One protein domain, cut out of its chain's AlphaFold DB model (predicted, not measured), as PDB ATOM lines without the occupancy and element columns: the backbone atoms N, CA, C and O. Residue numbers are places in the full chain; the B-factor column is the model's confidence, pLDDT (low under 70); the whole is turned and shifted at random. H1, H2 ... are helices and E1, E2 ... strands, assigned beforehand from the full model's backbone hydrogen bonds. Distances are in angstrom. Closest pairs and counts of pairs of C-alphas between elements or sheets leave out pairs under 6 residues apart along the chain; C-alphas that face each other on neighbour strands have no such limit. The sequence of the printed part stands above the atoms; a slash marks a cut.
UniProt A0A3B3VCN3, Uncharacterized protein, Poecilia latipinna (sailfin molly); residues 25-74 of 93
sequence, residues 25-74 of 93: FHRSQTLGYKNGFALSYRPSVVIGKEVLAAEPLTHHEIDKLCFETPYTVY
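This is residues 25 to 74 of the 93 residues of an uncharacterized protein of Poecilia latipinna (sailfin molly) (UniProt A0A3B3VCN3). With little regular structure, this is a strung-out chain: a small hairpin of E1 and E2, a long link, then one short helix, H1, and a tail that sticks out at residues 66 to 74. The 50 printed residues hold two named strands and one named helix, in the order E1, E2, H1; the class is mixed, with 15 residues in named elements. The whole is extended, with a radius of gyration of the C-alphas of 16.6 A and spans of 46 by 31 by 21 A.

E1, residues 31 to 34, begins at C-alpha 31 (160.066, 191.253, 205.307) and is 10.3 A long. E2, residues 37 to 40, is 9.9 A long. H1, residues 59 to 65, is 10.0 A long and ends at C-alpha 65 (146.544, 169.870, 211.368).

E1 and E2 form an antiparallel hairpin at 144 degrees, with N 32 and O 39 within hydrogen-bond range at 2.8 A. Residues 45 to 46 pair antiparallel with residues 50 to 51. E1 and H1 are apart. In H1 every O i to N i+4 pair is within hydrogen-bond range.

The C-alphas farthest apart, of Phe 25 and Tyr 74, are 48.1 A apart. The printed part has no cut; E2 to H1 is a long link. Confidence is under 70 at residues 49, 51 to 59, 62 and 65 to 74.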
ATOM      1  N   PHE A  25     170.433 190.967 220.376       82.19
ATOM      2  CA  PHE A  25     169.144 191.637 220.121       82.19
ATOM      3  C   PHE A  25     168.869 191.899 218.634       82.19
ATOM      4  O   PHE A  25     167.920 192.599 218.285       82.19
ATOM      5  N   HIS A  26     169.682 191.324 217.746       82.31
ATOM      6  CA  HIS A  26     169.487 191.432 216.303       82.31
ATOM      7  C   HIS A  26     168.113 190.884 215.904       82.31
ATOM      8  O   HIS A  26     167.739 189.777 216.303       82.31
ATOM      9  N   ARG A  27     167.368 191.658 215.112       76.94
ATOM     10  CA  ARG A  27     166.085 191.243 214.540       76.94
ATOM     11  C   ARG A  27     166.333 190.460 213.258       76.94
ATOM     12  O   ARG A  27     167.121 190.891 212.421       76.94
ATOM     13  N   SER A  28     165.666 189.321 213.105       74.94
ATOM     14  CA  SER A  28     165.640 188.606 211.833       74.94
ATOM     15  C   SER A  28     164.808 189.402 210.825       74.94
ATOM     16  O   SER A  28     163.699 189.845 211.129       74.94
ATOM     17  N   GLN A  29     165.360 189.613 209.629       78.56
ATOM     18  CA  GLN A  29     164.648 190.280 208.546       78.56
ATOM     19  C   GLN A  29     163.645 189.295 207.943       78.56
ATOM     20  O   GLN A  29     164.017 188.403 207.186       78.56
ATOM     21  N   THR A  30     162.373 189.441 208.306       81.38
ATOM     22  CA  THR A  30     161.281 188.592 207.803       81.38
ATOM     23  C   THR A  30     160.505 189.232 206.656       81.38
ATOM     24  O   THR A  30     159.738 188.546 205.988       81.38
ATOM     25  N   LEU A  31     160.706 190.528 206.401       84.69
ATOM     26  CA  LEU A  31     160.066 191.253 205.307       84.69
ATOM     27  C   LEU A  31     161.083 191.544 204.199       84.69
ATOM     28  O   LEU A  31     161.995 192.350 204.380       84.69
ATOM     29  N   GLY A  32     160.931 190.892 203.053       86.31
ATOM     30  CA  GLY A  32     161.703 191.159 201.844       86.31
ATOM     31  C   GLY A  32     160.841 191.801 200.764       86.31
ATOM     32  O   GLY A  32     159.620 191.683 200.776       86.31
ATOM     33  N   TYR A  33     161.484 192.451 199.798       91.19
ATOM     34  CA  TYR A  33     160.843 192.873 198.554       91.19
ATOM     35  C   TYR A  33     161.644 192.335 197.374       91.19
ATOM     36  O   TYR A  33     162.874 192.399 197.377       91.19
ATOM     37  N   LYS A  34     160.957 191.815 196.357       91.31
ATOM     38  CA  LYS A  34     161.577 191.373 195.104       91.31
ATOM     39  C   LYS A  34     160.704 191.810 193.940       91.31
ATOM     40  O   LYS A  34     159.536 191.442 193.872       91.31
ATOM     41  N   ASN A  35     161.276 192.601 193.035       93.44
ATOM     42  CA  ASN A  35     160.598 193.102 191.834       93.44
ATOM     43  C   ASN A  35     159.274 193.836 192.133       93.44
ATOM     44  O   ASN A  35     158.301 193.674 191.405       93.44
ATOM     45  N   GLY A  36     159.219 194.605 193.226       92.56
ATOM     46  CA  GLY A  36     158.016 195.343 193.637       92.56
ATOM     47  C   GLY A  36     156.994 194.537 194.448       92.56
ATOM     48  O   GLY A  36     156.044 195.119 194.958       92.56
ATOM     49  N   PHE A  37     157.204 193.232 194.639       89.81
ATOM     50  CA  PHE A  37     156.330 192.387 195.452       89.81
ATOM     51  C   PHE A  37     156.901 192.178 196.853       89.81
ATOM     52  O   PHE A  37     158.100 191.924 197.006       89.81
ATOM     53  N   ALA A  38     156.040 192.263 197.870       90.25
ATOM     54  CA  ALA A  38     156.389 191.907 199.240       90.25
ATOM     55  C   ALA A  38     156.514 190.381 199.363       90.25
ATOM     56  O   ALA A  38     155.617 189.637 198.971       90.25
ATOM     57  N   LEU A  39     157.631 189.921 199.918       87.75
ATOM     58  CA  LEU A  39     157.913 188.519 200.200       87.75
ATOM     59  C   LEU A  39     158.106 188.349 201.703       87.75
ATOM     60  O   LEU A  39     159.029 188.918 202.289       87.75
ATOM     61  N   SER A  40     157.255 187.544 202.331       82.50
ATOM     62  CA  SER A  40     157.476 187.113 203.706       82.50
ATOM     63  C   SER A  40     158.508 185.984 203.729       82.50
ATOM     64  O   SER A  40     158.409 185.001 202.998       82.50
ATOM     65  N   TYR A  41     159.525 186.129 204.573       80.19
ATOM     66  CA  TYR A  41     160.501 185.085 204.855       80.19
ATOM     67  C   TYR A  41     160.258 184.528 206.253       80.19
ATOM     68  O   TYR A  41     160.106 185.282 207.221       80.19
ATOM     69  N   ARG A  42     160.243 183.197 206.373       75.00
ATOM     70  CA  ARG A  42     160.130 182.533 207.671       75.00
ATOM     71  C   ARG A  42     161.486 182.617 208.376       75.00
ATOM     72  O   ARG A  42     162.462 182.082 207.850       75.00
ATOM     73  N   PRO A  43     161.587 183.271 209.543       74.69
ATOM     74  CA  PRO A  43     162.859 183.359 210.243       74.69
ATOM     75  C   PRO A  43     163.312 181.954 210.656       74.69
ATOM     76  O   PRO A  43     162.518 181.176 211.177       74.69
ATOM     77  N   SER A  44     164.587 181.638 210.437       70.62
ATOM     78  CA  SER A  44     165.217 180.405 210.930       70.62
ATOM     79  C   SER A  44     165.708 180.538 212.376       70.62
ATOM     80  O   SER A  44     165.930 179.547 213.068       70.62
ATOM     81  N   VAL A  45     165.881 181.778 212.840       71.06
ATOM     82  CA  VAL A  45     166.489 182.113 214.127       71.06
ATOM     83  C   VAL A  45     165.710 183.266 214.768       71.06
ATOM     84  O   VAL A  45     165.367 184.247 214.094       71.06
ATOM     85  N   VAL A  46     165.424 183.160 216.069       71.56
ATOM     86  CA  VAL A  46     164.789 184.233 216.857       71.56
ATOM     87  C   VAL A  46     165.826 185.287 217.255       71.56
ATOM     88  O   VAL A  46     167.037 185.044 217.284       71.56
ATOM     89  N   ILE A  47     165.345 186.473 217.638       71.56
ATOM     90  CA  ILE A  47     166.130 187.466 218.380       71.56
ATOM     91  C   ILE A  47     166.820 186.769 219.556       71.56
ATOM     92  O   ILE A  47     166.147 186.247 220.446       71.56
ATOM     93  N   GLY A  48     168.152 186.785 219.582       72.19
ATOM     94  CA  GLY A  48     168.938 186.009 220.548       72.19
ATOM     95  C   GLY A  48     169.847 184.952 219.932       72.19
ATOM     96  O   GLY A  48     170.552 184.291 220.683       72.19
ATOM     97  N   LYS A  49     169.853 184.800 218.597       68.62
ATOM     98  CA  LYS A  49     170.564 183.719 217.881       68.62
ATOM     99  C   LYS A  49     170.103 182.312 218.281       68.62
ATOM    100  O   LYS A  49     170.814 181.333 218.089       68.62
ATOM    101  N   GLU A  50     168.898 182.218 218.822       70.81
ATOM    102  CA  GLU A  50     168.293 180.952 219.189       70.81
ATOM    103  C   GLU A  50     167.682 180.311 217.952       70.81
ATOM    104  O   GLU A  50     166.826 180.912 217.290       70.81
ATOM    105  N   VAL A  51     168.169 179.117 217.619       66.56
ATOM    106  CA  VAL A  51     167.611 178.311 216.537       66.56
ATOM    107  C   VAL A  51     166.166 178.012 216.900       66.56
ATOM    108  O   VAL A  51     165.890 177.475 217.972       66.56
ATOM    109  N   LEU A  52     165.239 178.391 216.023       67.75
ATOM    110  CA  LEU A  52     163.852 177.990 216.185       67.75
ATOM    111  C   LEU A  52     163.812 176.466 216.093       67.75
ATOM    112  O   LEU A  52     164.071 175.916 215.026       67.75
ATOM    113  N   ALA A  53     163.462 175.795 217.192       59.09
ATOM    114  CA  ALA A  53     163.074 174.387 217.199       59.09
ATOM    115  C   ALA A  53     161.694 174.232 216.534       59.09
ATOM    116  O   ALA A  53     160.734 173.758 217.126       59.09
ATOM    117  N   ALA A  54     161.562 174.739 215.315       57.75
ATOM    118  CA  ALA A  54     160.476 174.404 214.429       57.75
ATOM    119  C   ALA A  54     161.087 173.443 213.420       57.75
ATOM    120  O   ALA A  54     161.678 173.872 212.428       57.75
ATOM    121  N   GLU A  55     160.992 172.147 213.712       60.31
ATOM    122  CA  GLU A  55     161.120 171.148 212.661       60.31
ATOM    123  C   GLU A  55     160.144 171.565 211.546       60.31
ATOM    124  O   GLU A  55     158.994 171.922 211.845       60.31
ATOM    125  N   PRO A  56     160.592 171.691 210.286       62.53
ATOM    126  CA  PRO A  56     159.675 172.000 209.206       62.53
ATOM    127  C   PRO A  56     158.665 170.857 209.152       62.53
ATOM    128  O   PRO A  56     159.026 169.755 208.753       62.53
ATOM    129  N   LEU A  57     157.429 171.127 209.589       62.31
ATOM    130  CA  LEU A  57     156.344 170.152 209.554       62.31
ATOM    131  C   LEU A  57     156.315 169.533 208.160       62.31
ATOM    132  O   LEU A  57     156.231 170.239 207.148       62.31
ATOM    133  N   THR A  58     156.440 168.215 208.110       69.06
ATOM    134  CA  THR A  58     156.303 167.485 206.855       69.06
ATOM    135  C   THR A  58     154.885 167.679 206.323       69.06
ATOM    136  O   THR A  58     153.951 167.893 207.093       69.06
ATOM    137  N   HIS A  59     154.694 167.612 204.999       66.38
ATOM    138  CA  HIS A  59     153.367 167.814 204.383       66.38
ATOM    139  C   HIS A  59     152.281 166.953 205.053       66.38
ATOM    140  O   HIS A  59     151.188 167.427 205.331       66.38
ATOM    141  N   HIS A  60     152.636 165.727 205.429       70.75
ATOM    142  CA  HIS A  60     151.762 164.803 206.141       70.75
ATOM    143  C   HIS A  60     151.346 165.268 207.553       70.75
ATOM    144  O   HIS A  60     150.261 164.934 208.017       70.75
ATOM    145  N   GLU A  61     152.182 166.026 208.266       70.06
ATOM    146  CA  GLU A  61     151.829 166.605 209.571       70.06
ATOM    147  C   GLU A  61     150.950 167.847 209.417       70.06
ATOM    148  O   GLU A  61     150.075 168.086 210.246       70.06
ATOM    149  N   ILE A  62     151.141 168.607 208.335       69.94
ATOM    150  CA  ILE A  62     150.293 169.750 207.979       69.94
ATOM    151  C   ILE A  62     148.878 169.270 207.637       69.94
ATOM    152  O   ILE A  62     147.913 169.829 208.152       69.94
ATOM    153  N   ASP A  63     148.749 168.197 206.854       70.94
ATOM    154  CA  ASP A  63     147.449 167.623 206.482       70.94
ATOM    155  C   ASP A  63     146.652 167.148 207.704       70.94
ATOM    156  O   ASP A  63     145.437 167.303 207.756       70.94
ATOM    157  N   LYS A  64     147.334 166.639 208.738       70.50
ATOM    158  CA  LYS A  64     146.707 166.258 210.016       70.50
ATOM    159  C   LYS A  64     146.263 167.449 210.868       70.50
ATOM    160  O   LYS A  64     145.402 167.285 211.727       70.50
ATOM    161  N   LEU A  65     146.875 168.618 210.674       65.38
ATOM    162  CA  LEU A  65     146.544 169.870 211.368       65.38
ATOM    163  C   LEU A  65     145.480 170.688 210.634       65.38
ATOM    164  O   LEU A  65     144.931 171.631 211.211       65.38
ATOM    165  N   CYS A  66     145.188 170.350 209.378       62.84
ATOM    166  CA  CYS A  66     144.021 170.858 208.685       62.84
ATOM    167  C   CYS A  66     142.784 170.324 209.408       62.84
ATOM    168  O   CYS A  66     142.323 169.214 209.161       62.84
ATOM    169  N   PHE A  67     142.253 171.126 210.332       61.09
ATOM    170  CA  PHE A  67     140.891 170.944 210.804       61.09
ATOM    171  C   PHE A  67     140.007 170.872 209.559       61.09
ATOM    172  O   PHE A  67     140.038 171.799 208.741       61.09
ATOM    173  N   GLU A  68     139.273 169.764 209.392       63.03
ATOM    174  CA  GLU A  68     138.170 169.707 208.436       63.03
ATOM    175  C   GLU A  68     137.399 171.008 208.600       63.03
ATOM    176  O   GLU A  68     137.057 171.384 209.729       63.03
ATOM    177  N   THR A  69     137.233 171.740 207.493       59.09
ATOM    178  CA  THR A  69     136.445 172.972 207.457       59.09
ATOM    179  C   THR A  69     135.233 172.742 208.337       59.09
ATOM    180  O   THR A  69     134.531 171.764 208.054       59.09
ATOM    181  N   PRO A  70     135.018 173.528 209.411       54.69
ATOM    182  CA  PRO A  70     133.878 173.299 210.271       54.69
ATOM    183  C   PRO A  70     132.683 173.295 209.337       54.69
ATOM    184  O   PRO A  70     132.417 174.305 208.678       54.69
ATOM    185  N   TYR A  71     132.057 172.123 209.190       53.94
ATOM    186  CA  TYR A  71     130.806 172.002 208.472       53.94
ATOM    187  C   TYR A  71     129.964 173.116 209.055       53.94
ATOM    188  O   TYR A  71     129.859 173.213 210.280       53.94
ATOM    189  N   THR A  72     129.525 174.056 208.225       56.72
ATOM    190  CA  THR A  72     128.721 175.171 208.692       56.72
ATOM    191  C   THR A  72     127.452 174.565 209.272       56.72
ATOM    192  O   THR A  72     126.473 174.397 208.557       56.72
ATOM    193  N   VAL A  73     127.458 174.254 210.570       55.25
ATOM    194  CA  VAL A  73     126.278 173.958 211.389       55.25
ATOM    195  C   VAL A  73     125.558 175.281 211.660       55.25
ATOM    196  O   VAL A  73     125.156 175.604 212.769       55.25
ATOM    197  N   TYR A  74     125.444 176.104 210.622       54.91
ATOM    198  CA  TYR A  74     124.324 177.002 210.487       54.91
ATOM    199  C   TYR A  74     123.289 176.183 209.737       54.91
ATOM    200  O   TYR A  74     123.056 176.395 208.546       54.91
TER     201      TYR A  74